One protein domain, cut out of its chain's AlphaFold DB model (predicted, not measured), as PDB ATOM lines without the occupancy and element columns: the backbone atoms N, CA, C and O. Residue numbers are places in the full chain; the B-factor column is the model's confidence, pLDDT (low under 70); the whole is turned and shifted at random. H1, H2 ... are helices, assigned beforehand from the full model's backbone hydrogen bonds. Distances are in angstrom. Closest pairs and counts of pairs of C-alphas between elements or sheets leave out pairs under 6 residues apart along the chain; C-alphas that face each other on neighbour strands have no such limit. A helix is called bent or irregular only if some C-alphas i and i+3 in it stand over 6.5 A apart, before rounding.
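Overview. This is residues 2 to 111 of the 124 residues of an uncharacterized protein of Methanococcus maripaludis (UniProt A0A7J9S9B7). Three long helices, H1, H2 and the bent H4, make a loose, mostly crossed packing, in which H2 crosses H1 and both arms of H4 at steep tilts, while H1 and the arm H4a run side by side the same way. The second arm, H4b, turns away at the bend and crosses the later part of H1, and the short H3 sits in the turn at the far end between H2 and H4a. The printed part has 110 residues with four named helices in the order H1, H2, H3, H4 and no named strand; the class is all helix. It is loose, with a radius of gyration of the C-alphas of 16.9 A, and spans 54 by 30 by 17 A, only just flat.

Along the chain. Find C-alpha 2 at (122.857, 87.145, 77.459); from there H1 runs through residues 2 to 26, 36.4 A long. Next look at C-alpha 36 at (104.893, 100.013, 105.812), where H2 begins; it covers residues 36 to 67 and measures 46.2 A. H3, residues 69 to 72, is 5.0 A long. H4, residues 76 to 108, was assigned as one helix by its hydrogen bonds but is bent: C-alphas 93 and 96 are 7.1 A apart. Its arm H4a, residues 76 to 93, measures 26.1 A, and its arm H4b, residues 96 to 108, measures 18.8 A and ends at C-alpha 108 at (101.941, 116.190, 104.877).

Arrangement. Begin with H2, the hub. With residues 46 to 61 alone it touches H4a, opposite ways at a steep tilt of 40 degrees; the closest C-alphas, of Tyr 54 and Thr 87, are 5.0 A apart. It touches H4b, opposite ways at a steep tilt of 42 degrees, closest at the C-alphas of Leu 42 and Val 102, 6.2 A. H1 touches H2 with residues 16 to 23 alone, opposite ways at a steep tilt of 51 degrees, closest at Gly 23 and Leu 42, whose C-alphas are 6.9 A apart. H1 touches H4a, the same way at a shallow tilt of 15 degrees, with the C-alphas of Val 19 and His 92 closest at 5.8 A. At Gly 23 and Gly 99 the closest C-alphas of H1 and H4b are 4.2 A apart; the two touch at a steep tilt of 49 degrees. H3 touches H2 only at the corner, C-alphas 65 and 72 being closest at 5.0 A, and is apart from H1 and H4b. In H1 and H2 every O i to N i+4 pair is within hydrogen-bond range; in H4a 12 of 14 are, in H4b 8 of 9, and H3 is too short for such a pair.

Size, cuts and confidence. The two C-alphas farthest apart, of Glu 31 and Ser 73, are 54.1 A from each other. The printed part has no cut. The links H2 to H3 and H3 to H4 are tight, and H1 to H2 is short. The mean pLDDT of the printed part is 83.0; look for values under 70 at residues 64 to 68, of which 64 to 67 belong to H2.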
ATOM      1  N   THR A   2     123.104  87.559  76.058       72.75
ATOM      2  CA  THR A   2     122.857  87.145  77.459       72.75
ATOM      3  C   THR A   2     123.693  87.898  78.503       72.75
ATOM      4  O   THR A   2     123.160  88.324  79.521       72.75
ATOM      5  N   LEU A   3     124.981  88.145  78.233       76.31
ATOM      6  CA  LEU A   3     125.872  88.850  79.167       76.31
ATOM      7  C   LEU A   3     125.463  90.318  79.386       76.31
ATOM      8  O   LEU A   3     125.476  90.797  80.515       76.31
ATOM      9  N   GLY A   4     125.050  91.019  78.324       72.00
ATOM     10  CA  GLY A   4     124.625  92.422  78.410       72.00
ATOM     11  C   GLY A   4     123.362  92.601  79.253       72.00
ATOM     12  O   GLY A   4     123.292  93.518  80.065       72.00
ATOM     13  N   ILE A   5     122.407  91.676  79.135       77.19
ATOM     14  CA  ILE A   5     121.181  91.665  79.946       77.19
ATOM     15  C   ILE A   5     121.503  91.396  81.420       77.19
ATOM     16  O   ILE A   5     120.941  92.049  82.299       77.19
ATOM     17  N   ILE A   6     122.428  90.473  81.704       83.44
ATOM     18  CA  ILE A   6     122.865  90.171  83.075       83.44
ATOM     19  C   ILE A   6     123.537  91.396  83.705       83.44
ATOM     20  O   ILE A   6     123.143  91.816  84.791       83.44
ATOM     21  N   VAL A   7     124.500  92.009  83.010       84.56
ATOM     22  CA  VAL A   7     125.203  93.210  83.494       84.56
ATOM     23  C   VAL A   7     124.225  94.362  83.719       84.56
ATOM     24  O   VAL A   7     124.280  95.017  84.757       84.56
ATOM     25  N   TYR A   8     123.289  94.571  82.791       81.44
ATOM     26  CA  TYR A   8     122.243  95.579  82.938       81.44
ATOM     27  C   TYR A   8     121.359  95.318  84.160       81.44
ATOM     28  O   TYR A   8     121.123  96.226  84.950       81.44
ATOM     29  N   SER A   9     120.913  94.078  84.355       83.69
ATOM     30  CA  SER A   9     120.062  93.711  85.491       83.69
ATOM     31  C   SER A   9     120.779  93.943  86.821       83.69
ATOM     32  O   SER A   9     120.194  94.499  87.747       83.69
ATOM     33  N   ILE A  10     122.069  93.593  86.905       88.69
ATOM     34  CA  ILE A  10     122.906  93.859  88.084       88.69
ATOM     35  C   ILE A  10     123.026  95.367  88.331       88.69
ATOM     36  O   ILE A  10     122.834  95.822  89.460       88.69
ATOM     37  N   ALA A  11     123.307  96.150  87.288       87.25
ATOM     38  CA  ALA A  11     123.430  97.599  87.397       87.25
ATOM     39  C   ALA A  11     122.102  98.254  87.810       87.25
ATOM     40  O   ALA A  11     122.097  99.133  88.668       87.25
ATOM     41  N   LEU A  12     120.976  97.779  87.275       86.31
ATOM     42  CA  LEU A  12     119.641  98.235  87.649       86.31
ATOM     43  C   LEU A  12     119.350  97.943  89.119       86.31
ATOM     44  O   LEU A  12     118.982  98.857  89.851       86.31
ATOM     45  N   ILE A  13     119.572  96.707  89.576       89.25
ATOM     46  CA  ILE A  13     119.405  96.333  90.988       89.25
ATOM     47  C   ILE A  13     120.266  97.233  91.877       89.25
ATOM     48  O   ILE A  13     119.801  97.713  92.912       89.25
ATOM     49  N   TRP A  14     121.506  97.499  91.469       89.69
ATOM     50  CA  TRP A  14     122.401  98.352  92.236       89.69
ATOM     51  C   TRP A  14     121.923  99.806  92.289       89.69
ATOM     52  O   TRP A  14     121.910 100.397  93.372       89.69
ATOM     53  N   THR A  15     121.456 100.358  91.166       88.69
ATOM     54  CA  THR A  15     120.839 101.688  91.108       88.69
ATOM     55  C   THR A  15     119.619 101.752  92.016       88.69
ATOM     56  O   THR A  15     119.565 102.626  92.877       88.69
ATOM     57  N   VAL A  16     118.677 100.809  91.903       88.56
ATOM     58  CA  VAL A  16     117.476 100.769  92.753       88.56
ATOM     59  C   VAL A  16     117.856 100.708  94.226       88.56
ATOM     60  O   VAL A  16     117.376 101.522  95.012       88.56
ATOM     61  N   LYS A  17     118.780  99.814  94.598       89.31
ATOM     62  CA  LYS A  17     119.279  99.699  95.973       89.31
ATOM     63  C   LYS A  17     119.844 101.028  96.471       89.31
ATOM     64  O   LYS A  17     119.558 101.433  97.593       89.31
ATOM     65  N   LYS A  18     120.635 101.724  95.653       88.88
ATOM     66  CA  LYS A  18     121.276 102.983  96.042       88.88
ATOM     67  C   LYS A  18     120.275 104.129  96.168       88.88
ATOM     68  O   LYS A  18     120.341 104.882  97.133       88.88
ATOM     69  N   VAL A  19     119.325 104.236  95.238       88.19
ATOM     70  CA  VAL A  19     118.230 105.218  95.311       88.19
ATOM     71  C   VAL A  19     117.367 104.955  96.548       88.19
ATOM     72  O   VAL A  19     117.041 105.894  97.265       88.19
ATOM     73  N   PHE A  20     117.057 103.689  96.837       88.69
ATOM     74  CA  PHE A  20     116.287 103.293  98.014       88.69
ATOM     75  C   PHE A  20     117.001 103.645  99.319       88.69
ATOM     76  O   PHE A  20     116.409 104.288 100.178       88.69
ATOM     77  N   ILE A  21     118.292 103.315  99.444       87.94
ATOM     78  CA  ILE A  21     119.108 103.682 100.612       87.94
ATOM     79  C   ILE A  21     119.172 105.206 100.776       87.94
ATOM     80  O   ILE A  21     118.974 105.708 101.879       87.94
ATOM     81  N   ASN A  22     119.387 105.956  99.692       87.56
ATOM     82  CA  ASN A  22     119.374 107.422  99.727       87.56
ATOM     83  C   ASN A  22     118.015 107.980 100.170       87.56
ATOM     84  O   ASN A  22     117.965 108.948 100.925       87.56
ATOM     85  N   GLY A  23     116.925 107.359  99.720       85.56
ATOM     86  CA  GLY A  23     115.573 107.683 100.151       85.56
ATOM     87  C   GLY A  23     115.374 107.429 101.640       85.56
ATOM     88  O   GLY A  23     114.964 108.342 102.342       85.56
ATOM     89  N   LEU A  24     115.742 106.246 102.138       86.31
ATOM     90  CA  LEU A  24     115.667 105.907 103.563       86.31
ATOM     91  C   LEU A  24     116.494 106.856 104.432       86.31
ATOM     92  O   LEU A  24     116.016 107.319 105.461       86.31
ATOM     93  N   MET A  25     117.708 107.207 104.002       86.19
ATOM     94  CA  MET A  25     118.541 108.175 104.723       86.19
ATOM     95  C   MET A  25     117.885 109.558 104.815       86.19
ATOM     96  O   MET A  25     118.145 110.279 105.774       86.19
ATOM     97  N   ALA A  26     117.008 109.933 103.877       85.50
ATOM     98  CA  ALA A  26     116.251 111.181 103.977       85.50
ATOM     99  C   ALA A  26     115.235 111.169 105.135       85.50
ATOM    100  O   ALA A  26     114.891 112.233 105.648       85.50
ATOM    101  N   PHE A  27     114.799 109.984 105.570       83.81
ATOM    102  CA  PHE A  27     113.927 109.786 106.727       83.81
ATOM    103  C   PHE A  27     114.686 109.605 108.050       83.81
ATOM    104  O   PHE A  27     114.056 109.436 109.094       83.81
ATOM    105  N   ALA A  28     116.023 109.657 108.045       80.31
ATOM    106  CA  ALA A  28     116.802 109.569 109.276       80.31
ATOM    107  C   ALA A  28     116.417 110.719 110.228       80.31
ATOM    108  O   ALA A  28     116.550 111.893 109.883       80.31
ATOM    109  N   GLY A  29     115.934 110.381 111.429       78.00
ATOM    110  CA  GLY A  29     115.462 111.362 112.415       78.00
ATOM    111  C   GLY A  29     113.973 111.722 112.327       78.00
ATOM    112  O   GLY A  29     113.574 112.751 112.875       78.00
ATOM    113  N   TYR A  30     113.166 110.904 111.646       81.06
ATOM    114  CA  TYR A  30     111.704 110.951 111.715       81.06
ATOM    115  C   TYR A  30     111.159 109.726 112.456       81.06
ATOM    116  O   TYR A  30     111.566 108.592 112.180       81.06
ATOM    117  N   GLU A  31     110.209 109.954 113.362       82.88
ATOM    118  CA  GLU A  31     109.387 108.888 113.943       82.88
ATOM    119  C   GLU A  31     108.533 108.223 112.863       82.88
ATOM    120  O   GLU A  31     108.167 108.861 111.870       82.88
ATOM    121  N   ASP A  32     108.259 106.931 113.054       81.06
ATOM    122  CA  ASP A  32     107.436 106.097 112.168       81.06
ATOM    123  C   ASP A  32     107.936 106.013 110.712       81.06
ATOM    124  O   ASP A  32     107.248 105.538 109.811       81.06
ATOM    125  N   SER A  33     109.193 106.394 110.472       79.19
ATOM    126  CA  SER A  33     109.856 106.334 109.161       79.19
ATOM    127  C   SER A  33     109.969 104.926 108.566       79.19
ATOM    128  O   SER A  33     110.138 104.784 107.354       79.19
ATOM    129  N   TRP A  34     109.857 103.894 109.404       80.19
ATOM    130  CA  TRP A  34     109.888 102.482 109.016       80.19
ATOM    131  C   TRP A  34     108.495 101.859 108.879       80.19
ATOM    132  O   TRP A  34     108.388 100.650 108.681       80.19
ATOM    133  N   ASP A  35     107.432 102.661 108.977       86.31
ATOM    134  CA  ASP A  35     106.075 102.188 108.732       86.31
ATOM    135  C   ASP A  35     105.918 101.688 107.286       86.31
ATOM    136  O   ASP A  35     106.470 102.248 106.329       86.31
ATOM    137  N   ASN A  36     105.119 100.634 107.114       85.50
ATOM    138  CA  ASN A  36     104.893 100.013 105.812       85.50
ATOM    139  C   ASN A  36     104.331 101.005 104.782       85.50
ATOM    140  O   ASN A  36     104.665 100.899 103.600       85.50
ATOM    141  N   ASN A  37     103.528 101.988 105.201       86.31
ATOM    142  CA  ASN A  37     102.998 103.009 104.299       86.31
ATOM    143  C   ASN A  37     104.098 103.958 103.814       86.31
ATOM    144  O   ASN A  37     104.107 104.340 102.646       86.31
ATOM    145  N   VAL A  38     105.062 104.306 104.672       85.06
ATOM    146  CA  VAL A  38     106.201 105.161 104.300       85.06
ATOM    147  C   VAL A  38     107.115 104.437 103.313       85.06
ATOM    148  O   VAL A  38     107.485 105.007 102.282       85.06
ATOM    149  N   ILE A  39     107.413 103.161 103.575       86.00
ATOM    150  CA  ILE A  39     108.196 102.313 102.668       86.00
ATOM    151  C   ILE A  39     107.474 102.148 101.323       86.00
ATOM    152  O   ILE A  39     108.112 102.233 100.271       86.00
ATOM    153  N   LEU A  40     106.150 101.967 101.336       88.44
ATOM    154  CA  LEU A  40     105.342 101.853 100.122       88.44
ATOM    155  C   LEU A  40     105.390 103.138  99.285       88.44
ATOM    156  O   LEU A  40     105.632 103.068  98.080       88.44
ATOM    157  N   ILE A  41     105.220 104.308  99.909       87.50
ATOM    158  CA  ILE A  41     105.320 105.603  99.218       87.50
ATOM    159  C   ILE A  41     106.725 105.775  98.630       87.50
ATOM    160  O   ILE A  41     106.859 106.155  97.466       87.50
ATOM    161  N   LEU A  42     107.778 105.445  99.383       88.88
ATOM    162  CA  LEU A  42     109.149 105.498  98.879       88.88
ATOM    163  C   LEU A  42     109.339 104.588  97.655       88.88
ATOM    164  O   LEU A  42     109.885 105.027  96.641       88.88
ATOM    165  N   ALA A  43     108.849 103.350  97.711       88.81
ATOM    166  CA  ALA A  43     108.924 102.413  96.595       88.81
ATOM    167  C   ALA A  43     108.170 102.924  95.353       88.81
ATOM    168  O   ALA A  43     108.700 102.847  94.242       88.81
ATOM    169  N   MET A  44     106.979 103.511  95.528       90.12
ATOM    170  CA  MET A  44     106.212 104.122  94.435       90.12
ATOM    171  C   MET A  44     106.967 105.281  93.776       90.12
ATOM    172  O   MET A  44     107.027 105.355  92.548       90.12
ATOM    173  N   PHE A  45     107.591 106.159  94.567       88.12
ATOM    174  CA  PHE A  45     108.402 107.259  94.039       88.12
ATOM    175  C   PHE A  45     109.619 106.760  93.257       88.12
ATOM    176  O   PHE A  45     109.943 107.312  92.207       88.12
ATOM    177  N   ILE A  46     110.280 105.705  93.733       88.94
ATOM    178  CA  ILE A  46     111.421 105.101  93.034       88.94
ATOM    179  C   ILE A  46     110.981 104.491  91.706       88.94
ATOM    180  O   ILE A  46     111.646 104.698  90.692       88.94
ATOM    181  N   LEU A  47     109.848 103.785  91.686       89.44
ATOM    182  CA  LEU A  47     109.292 103.226  90.457       89.44
ATOM    183  C   LEU A  47     108.952 104.328  89.446       89.44
ATOM    184  O   LEU A  47     109.322 104.226  88.276       89.44
ATOM    185  N   LEU A  48     108.311 105.405  89.906       89.50
ATOM    186  CA  LEU A  48     107.995 106.562  89.074       89.50
ATOM    187  C   LEU A  48     109.265 107.221  88.522       89.50
ATOM    188  O   LEU A  48     109.315 107.561  87.342       89.50
ATOM    189  N   LEU A  49     110.305 107.358  89.347       87.81
ATOM    190  CA  LEU A  49     111.583 107.937  88.947       87.81
ATOM    191  C   LEU A  49     112.282 107.097  87.873       87.81
ATOM    192  O   LEU A  49     112.796 107.652  86.904       87.81
ATOM    193  N   LEU A  50     112.291 105.770  88.025       87.06
ATOM    194  CA  LEU A  50     112.843 104.846  87.030       87.06
ATOM    195  C   LEU A  50     112.079 104.937  85.708       87.06
ATOM    196  O   LEU A  50     112.696 105.050  84.651       87.06
ATOM    197  N   PHE A  51     110.745 104.943  85.769       87.31
ATOM    198  CA  PHE A  51     109.900 105.051  84.584       87.31
ATOM    199  C   PHE A  51     110.101 106.388  83.861       87.31
ATOM    200  O   PHE A  51     110.368 106.410  82.661       87.31
ATOM    201  N   ALA A  52     110.060 107.504  84.593       87.25
ATOM    202  CA  ALA A  52     110.307 108.832  84.038       87.25
ATOM    203  C   ALA A  52     111.715 108.946  83.435       87.25
ATOM    204  O   ALA A  52     111.875 109.500  82.351       87.25
ATOM    205  N   SER A  53     112.726 108.372  84.096       87.44
ATOM    206  CA  SER A  53     114.107 108.354  83.594       87.44
ATOM    207  C   SER A  53     114.239 107.553  82.302       87.44
ATOM    208  O   SER A  53     114.965 107.971  81.402       87.44
ATOM    209  N   TYR A  54     113.526 106.431  82.183       85.56
ATOM    210  CA  TYR A  54     113.490 105.646  80.954       85.56
ATOM    211  C   TYR A  54     112.851 106.434  79.806       85.56
ATOM    212  O   TYR A  54     113.473 106.590  78.758       85.56
ATOM    213  N   ILE A  55     111.655 106.996  80.022       85.69
ATOM    214  CA  ILE A  55     110.959 107.802  79.008       85.69
ATOM    215  C   ILE A  55     111.822 108.992  78.576       85.69
ATOM    216  O   ILE A  55     112.024 109.192  77.381       85.69
ATOM    217  N   ALA A  56     112.399 109.731  79.527       85.31
ATOM    218  CA  ALA A  56     113.288 110.849  79.228       85.31
ATOM    219  C   ALA A  56     114.517 110.406  78.421       85.31
ATOM    220  O   ALA A  56     114.865 111.051  77.439       85.31
ATOM    221  N   SER A  57     115.139 109.278  78.777       84.88
ATOM    222  CA  SER A  57     116.293 108.743  78.042       84.88
ATOM    223  C   SER A  57     115.925 108.352  76.611       84.88
ATOM    224  O   SER A  57     116.688 108.629  75.690       84.88
ATOM    225  N   VAL A  58     114.748 107.753  76.404       81.50
ATOM    226  CA  VAL A  58     114.237 107.414  75.067       81.50
ATOM    227  C   VAL A  58     113.951 108.672  74.249       81.50
ATOM    228  O   VAL A  58     114.343 108.723  73.088       81.50
ATOM    229  N   MET A  59     113.317 109.692  74.838       83.44
ATOM    230  CA  MET A  59     113.026 110.955  74.148       83.44
ATOM    231  C   MET A  59     114.305 111.706  73.779       83.44
ATOM    232  O   MET A  59     114.466 112.075  72.620       83.44
ATOM    233  N   ILE A  60     115.243 111.849  74.726       79.81
ATOM    234  CA  ILE A  60     116.557 112.461  74.480       79.81
ATOM    235  C   ILE A  60     117.257 111.722  73.350       79.81
ATOM    236  O   ILE A  60     117.763 112.353  72.433       79.81
ATOM    237  N   VAL A  61     117.277 110.390  73.378       75.19
ATOM    238  CA  VAL A  61     117.944 109.631  72.322       75.19
ATOM    239  C   VAL A  61     117.222 109.760  70.986       75.19
ATOM    240  O   VAL A  61     117.907 109.942  69.988       75.19
ATOM    241  N   GLY A  62     115.888 109.745  70.956       72.62
ATOM    242  CA  GLY A  62     115.096 109.970  69.746       72.62
ATOM    243  C   GLY A  62     115.367 111.335  69.104       72.62
ATOM    244  O   GLY A  62     115.602 111.419  67.898       72.62
ATOM    245  N   GLU A  63     115.424 112.386  69.915       72.88
ATOM    246  CA  GLU A  63     115.698 113.759  69.477       72.88
ATOM    247  C   GLU A  63     117.178 113.977  69.112       72.88
ATOM    248  O   GLU A  63     117.511 114.673  68.151       72.88
ATOM    249  N   VAL A  64     118.099 113.317  69.818       68.75
ATOM    250  CA  VAL A  64     119.530 113.318  69.483       68.75
ATOM    251  C   VAL A  64     119.786 112.546  68.186       68.75
ATOM    252  O   VAL A  64     120.581 113.008  67.370       68.75
ATOM    253  N   THR A  65     119.091 111.430  67.924       63.03
ATOM    254  CA  THR A  65     119.200 110.713  66.639       63.03
ATOM    255  C   THR A  65     118.768 111.557  65.450       63.03
ATOM    256  O   THR A  65     119.344 111.385  64.379       63.03
ATOM    257  N   SER A  66     117.779 112.444  65.608       63.41
ATOM    258  CA  SER A  66     117.322 113.301  64.509       63.41
ATOM    259  C   SER A  66     118.244 114.493  64.254       63.41
ATOM    260  O   SER A  66     118.318 114.955  63.120       63.41
ATOM    261  N   ASN A  67     118.954 114.975  65.278       69.12
ATOM    262  CA  ASN A  67     119.744 116.209  65.195       69.12
ATOM    263  C   ASN A  67     121.259 115.984  65.051       69.12
ATOM    264  O   ASN A  67     121.978 116.916  64.697       69.12
ATOM    265  N   TYR A  68     121.763 114.775  65.317       67.75
ATOM    266  CA  TYR A  68     123.196 114.480  65.299       67.75
ATOM    267  C   TYR A  68     123.531 113.280  64.409       67.75
ATOM    268  O   TYR A  68     123.365 112.119  64.793       67.75
ATOM    269  N   GLU A  69     124.109 113.565  63.239       71.69
ATOM    270  CA  GLU A  69     124.515 112.553  62.255       71.69
ATOM    271  C   GLU A  69     125.446 111.487  62.852       71.69
ATOM    272  O   GLU A  69     125.261 110.295  62.600       71.69
ATOM    273  N   TRP A  70     126.384 111.885  63.720       77.25
ATOM    274  CA  TRP A  70     127.319 110.966  64.380       77.25
ATOM    275  C   TRP A  70     126.631 109.962  65.314       77.25
ATOM    276  O   TRP A  70     127.149 108.873  65.526       77.25
ATOM    277  N   PHE A  71     125.479 110.317  65.886       72.88
ATOM    278  CA  PHE A  71     124.715 109.427  66.755       72.88
ATOM    279  C   PHE A  71     123.804 108.518  65.923       72.88
ATOM    280  O   PHE A  71     123.608 107.344  66.242       72.88
ATOM    281  N   SER A  72     123.275 109.037  64.810       70.62
ATOM    282  CA  SER A  72     122.492 108.258  63.845       70.62
ATOM    283  C   SER A  72     123.314 107.154  63.158       70.62
ATOM    284  O   SER A  72     122.762 106.093  62.855       70.62
ATOM    285  N   SER A  73     124.624 107.375  62.985       80.50
ATOM    286  CA  SER A  73     125.567 106.424  62.388       80.50
ATOM    287  C   SER A  73     126.040 105.328  63.350       80.50
ATOM    288  O   SER A  73     126.654 104.353  62.916       80.50
ATOM    289  N   LEU A  74     125.724 105.438  64.648       81.31
ATOM    290  CA  LEU A  74     125.969 104.371  65.615       81.31
ATOM    291  C   LEU A  74     125.048 103.178  65.349       81.31
ATOM    292  O   LEU A  74     123.877 103.319  64.981       81.31
ATOM    293  N   SER A  75     125.560 101.976  65.615       84.19
ATOM    294  CA  SER A  75     124.744 100.767  65.563       84.19
ATOM    295  C   SER A  75     123.598 100.829  66.583       84.19
ATOM    296  O   SER A  75     123.679 101.491  67.623       84.19
ATOM    297  N   VAL A  76     122.508 100.112  66.295       80.38
ATOM    298  CA  VAL A  76     121.341 100.013  67.191       80.38
ATOM    299  C   VAL A  76     121.749  99.530  68.589       80.38
ATOM    300  O   VAL A  76     121.218 100.028  69.583       80.38
ATOM    301  N   ASP A  77     122.738  98.641  68.674       79.31
ATOM    302  CA  ASP A  77     123.254  98.115  69.940       79.31
ATOM    303  C   ASP A  77     123.912  99.203  70.796       79.31
ATOM    304  O   ASP A  77     123.634  99.305  71.991       79.31
ATOM    305  N   ILE A  78     124.736 100.062  70.186       80.81
ATOM    306  CA  ILE A  78     125.412 101.158  70.895       80.81
ATOM    307  C   ILE A  78     124.392 102.206  71.346       80.81
ATOM    308  O   ILE A  78     124.447 102.669  72.484       80.81
ATOM    309  N   ARG A  79     123.413 102.548  70.498       78.81
ATOM    310  CA  ARG A  79     122.346 103.492  70.872       78.81
ATOM    311  C   ARG A  79     121.522 102.982  72.047       78.81
ATOM    312  O   ARG A  79     121.278 103.721  72.996       78.81
ATOM    313  N   SER A  80     121.158 101.702  72.014       78.50
ATOM    314  CA  SER A  80     120.438 101.046  73.107       78.50
ATOM    315  C   SER A  80     121.266 101.052  74.393       78.50
ATOM    316  O   SER A  80     120.752 101.381  75.457       78.50
ATOM    317  N   PHE A  81     122.570 100.781  74.295       82.31
ATOM    318  CA  PHE A  81     123.488 100.847  75.431       82.31
ATOM    319  C   PHE A  81     123.559 102.245  76.065       82.31
ATOM    320  O   PHE A  81     123.548 102.364  77.289       82.31
ATOM    321  N   ILE A  82     123.548 103.307  75.256       81.88
ATOM    322  CA  ILE A  82     123.517 104.692  75.746       81.88
ATOM    323  C   ILE A  82     122.196 104.996  76.468       81.88
ATOM    324  O   ILE A  82     122.231 105.542  77.572       81.88
ATOM    325  N   ILE A  83     121.047 104.587  75.908       81.75
ATOM    326  CA  ILE A  83     119.739 104.703  76.586       81.75
ATOM    327  C   ILE A  83     119.787 104.002  77.949       81.75
ATOM    328  O   ILE A  83     119.331 104.558  78.951       81.75
ATOM    329  N   PHE A  84     120.364 102.798  78.006       81.75
ATOM    330  CA  PHE A  84     120.471 102.036  79.248       81.75
ATOM    331  C   PHE A  84     121.330 102.746  80.292       81.75
ATOM    332  O   PHE A  84     120.914 102.851  81.444       81.75
ATOM    333  N   ILE A  85     122.487 103.286  79.907       83.56
ATOM    334  CA  ILE A  85     123.343 104.046  80.826       83.56
ATOM    335  C   ILE A  85     122.607 105.278  81.369       83.56
ATOM    336  O   ILE A  85     122.596 105.501  82.581       83.56
ATOM    337  N   LEU A  86     121.952 106.053  80.501       83.12
ATOM    338  CA  LEU A  86     121.205 107.248  80.905       83.12
ATOM    339  C   LEU A  86     120.056 106.915  81.865       83.12
ATOM    340  O   LEU A  86     119.868 107.607  82.872       83.12
ATOM    341  N   THR A  87     119.360 105.805  81.614       84.31
ATOM    342  CA  THR A  87     118.272 105.309  82.469       84.31
ATOM    343  C   THR A  87     118.772 104.914  83.861       84.31
ATOM    344  O   THR A  87     118.027 105.018  84.830       84.31
ATOM    345  N   LEU A  88     120.034 104.496  83.997       85.50
ATOM    346  CA  LEU A  88     120.629 104.101  85.278       85.50
ATOM    347  C   LEU A  88     121.220 105.279  86.062       85.50
ATOM    348  O   LEU A  88     121.133 105.301  87.291       85.50
ATOM    349  N   ILE A  89     121.823 106.252  85.376       85.56
ATOM    350  CA  ILE A  89     122.485 107.399  86.015       85.56
ATOM    351  C   ILE A  89     121.458 108.417  86.523       85.56
ATOM    352  O   ILE A  89     121.584 108.917  87.643       85.56
ATOM    353  N   THR A  90     120.424 108.699  85.727       85.56
ATOM    354  CA  THR A  90     119.424 109.738  86.026       85.56
ATOM    355  C   THR A  90     118.725 109.534  87.381       85.56
ATOM    356  O   THR A  90     118.745 110.462  88.198       85.56
ATOM    357  N   PRO A  91     118.206 108.334  87.721       86.31
ATOM    358  CA  PRO A  91     117.624 108.076  89.036       86.31
ATOM    359  C   PRO A  91     118.628 108.269  90.170       86.31
ATOM    360  O   PRO A  91     118.273 108.746  91.248       86.31
ATOM    361  N   HIS A  92     119.896 107.914  89.942       82.25
ATOM    362  CA  HIS A  92     120.917 108.041  90.970       82.25
ATOM    363  C   HIS A  92     121.191 109.510  91.309       82.25
ATOM    364  O   HIS A  92     121.201 109.863  92.491       82.25
ATOM    365  N   LEU A  93     121.322 110.373  90.298       85.12
ATOM    366  CA  LEU A  93     121.507 111.817  90.480       85.12
ATOM    367  C   LEU A  93     120.295 112.474  91.157       85.12
ATOM    368  O   LEU A  93     120.448 113.318  92.038       85.12
ATOM    369  N   LEU A  94     119.086 112.047  90.793       85.94
ATOM    370  CA  LEU A  94     117.839 112.607  91.321       85.94
ATOM    371  C   LEU A  94     117.414 112.016  92.673       85.94
ATOM    372  O   LEU A  94     116.491 112.530  93.307       85.94
ATOM    373  N   SER A  95     118.084 110.965  93.149       83.19
ATOM    374  CA  SER A  95     117.711 110.261  94.383       83.19
ATOM    375  C   SER A  95     117.681 111.161  95.621       83.19
ATOM    376  O   SER A  95     116.755 111.063  96.423       83.19
ATOM    377  N   GLY A  96     118.634 112.090  95.752       78.75
ATOM    378  CA  GLY A  96     118.679 113.022  96.883       78.75
ATOM    379  C   GLY A  96     117.504 114.005  96.902       78.75
ATOM    380  O   GLY A  96     116.952 114.300  97.962       78.75
ATOM    381  N   PHE A  97     117.074 114.479  95.729       84.12
ATOM    382  CA  PHE A  97     115.875 115.312  95.599       84.12
ATOM    383  C   PHE A  97     114.607 114.503  95.859       84.12
ATOM    384  O   PHE A  97     113.717 114.958  96.574       84.12
ATOM    385  N   THR A  98     114.564 113.281  95.329       82.75
ATOM    386  CA  THR A  98     113.441 112.359  95.505       82.75
ATOM    387  C   THR A  98     113.216 112.070  96.984       82.75
ATOM    388  O   THR A  98     112.099 112.240  97.450       82.75
ATOM    389  N   GLY A  99     114.267 111.764  97.754       84.06
ATOM    390  CA  GLY A  99     114.160 111.540  99.201       84.06
ATOM    391  C   GLY A  99     113.495 112.704  99.942       84.06
ATOM    392  O   GLY A  99     112.558 112.491 100.706       84.06
ATOM    393  N   LYS A 100     113.888 113.950  99.643       85.56
ATOM    394  CA  LYS A 100     113.249 115.146 100.226       85.56
ATOM    395  C   LYS A 100     111.771 115.274  99.842       85.56
ATOM    396  O   LYS A 100     110.960 115.677 100.673       85.56
ATOM    397  N   LEU A 101     111.417 114.943  98.599       86.31
ATOM    398  CA  LEU A 101     110.026 114.954  98.139       86.31
ATOM    399  C   LEU A 101     109.184 113.903  98.864       86.31
ATOM    400  O   LEU A 101     108.081 114.228  99.303       86.31
ATOM    401  N   VAL A 102     109.708 112.685  99.031       86.06
ATOM    402  CA  VAL A 102     108.998 111.609  99.738       86.06
ATOM    403  C   VAL A 102     108.782 111.995 101.200       86.06
ATOM    404  O   VAL A 102     107.661 111.908 101.683       86.06
ATOM    405  N   VAL A 103     109.808 112.516 101.880       87.19
ATOM    406  CA  VAL A 103     109.698 113.005 103.266       87.19
ATOM    407  C   VAL A 103     108.625 114.087 103.391       87.19
ATOM    408  O   VAL A 103     107.753 114.007 104.252       87.19
ATOM    409  N   ASN A 104     108.634 115.081 102.503       87.62
ATOM    410  CA  ASN A 104     107.626 116.139 102.513       87.62
ATOM    411  C   ASN A 104     106.209 115.588 102.276       87.62
ATOM    412  O   ASN A 104     105.261 116.014 102.931       87.62
ATOM    413  N   CYS A 105     106.058 114.628 101.361       86.50
ATOM    414  CA  CYS A 105     104.783 113.966 101.095       86.50
ATOM    415  C   CYS A 105     104.286 113.198 102.330       86.50
ATOM    416  O   CYS A 105     103.186 113.456 102.814       86.50
ATOM    417  N   SER A 106     105.124 112.324 102.891       85.75
ATOM    418  CA  SER A 106     104.789 111.516 104.066       85.75
ATOM    419  C   SER A 106     104.486 112.378 105.293       85.75
ATOM    420  O   SER A 106     103.557 112.077 106.038       85.75
ATOM    421  N   SER A 107     105.206 113.488 105.483       86.56
ATOM    422  CA  SER A 107     104.937 114.435 106.571       86.56
ATOM    423  C   SER A 107     103.591 115.141 106.396       86.56
ATOM    424  O   SER A 107     102.818 115.223 107.349       86.56
ATOM    425  N   LYS A 108     103.252 115.583 105.177       87.88
ATOM    426  CA  LYS A 108     101.941 116.190 104.877       87.88
ATOM    427  C   LYS A 108     100.775 115.221 105.043       87.88
ATOM    428  O   LYS A 108      99.685 115.649 105.402       87.88
ATOM    429  N   LEU A 109     101.007 113.936 104.791       86.31
ATOM    430  CA  LEU A 109     100.031 112.874 105.032       86.31
ATOM    431  C   LEU A 109      99.927 112.488 106.519       86.31
ATOM    432  O   LEU A 109      99.110 111.640 106.863       86.31
ATOM    433  N   GLY A 110     100.736 113.090 107.397       84.00
ATOM    434  CA  GLY A 110     100.759 112.786 108.827       84.00
ATOM    435  C   GLY A 110     101.364 111.421 109.163       84.00
ATOM    436  O   GLY A 110     101.199 110.960 110.287       84.00
ATOM    437  N   LEU A 111     102.053 110.786 108.208       85.12
ATOM    438  CA  LEU A 111     102.638 109.448 108.358       85.12
ATOM    439  C   LEU A 111     103.966 109.464 109.115       85.12
ATOM    440  O   LEU A 111     104.391 108.433 109.613       85.12
TER     441      LEU A 111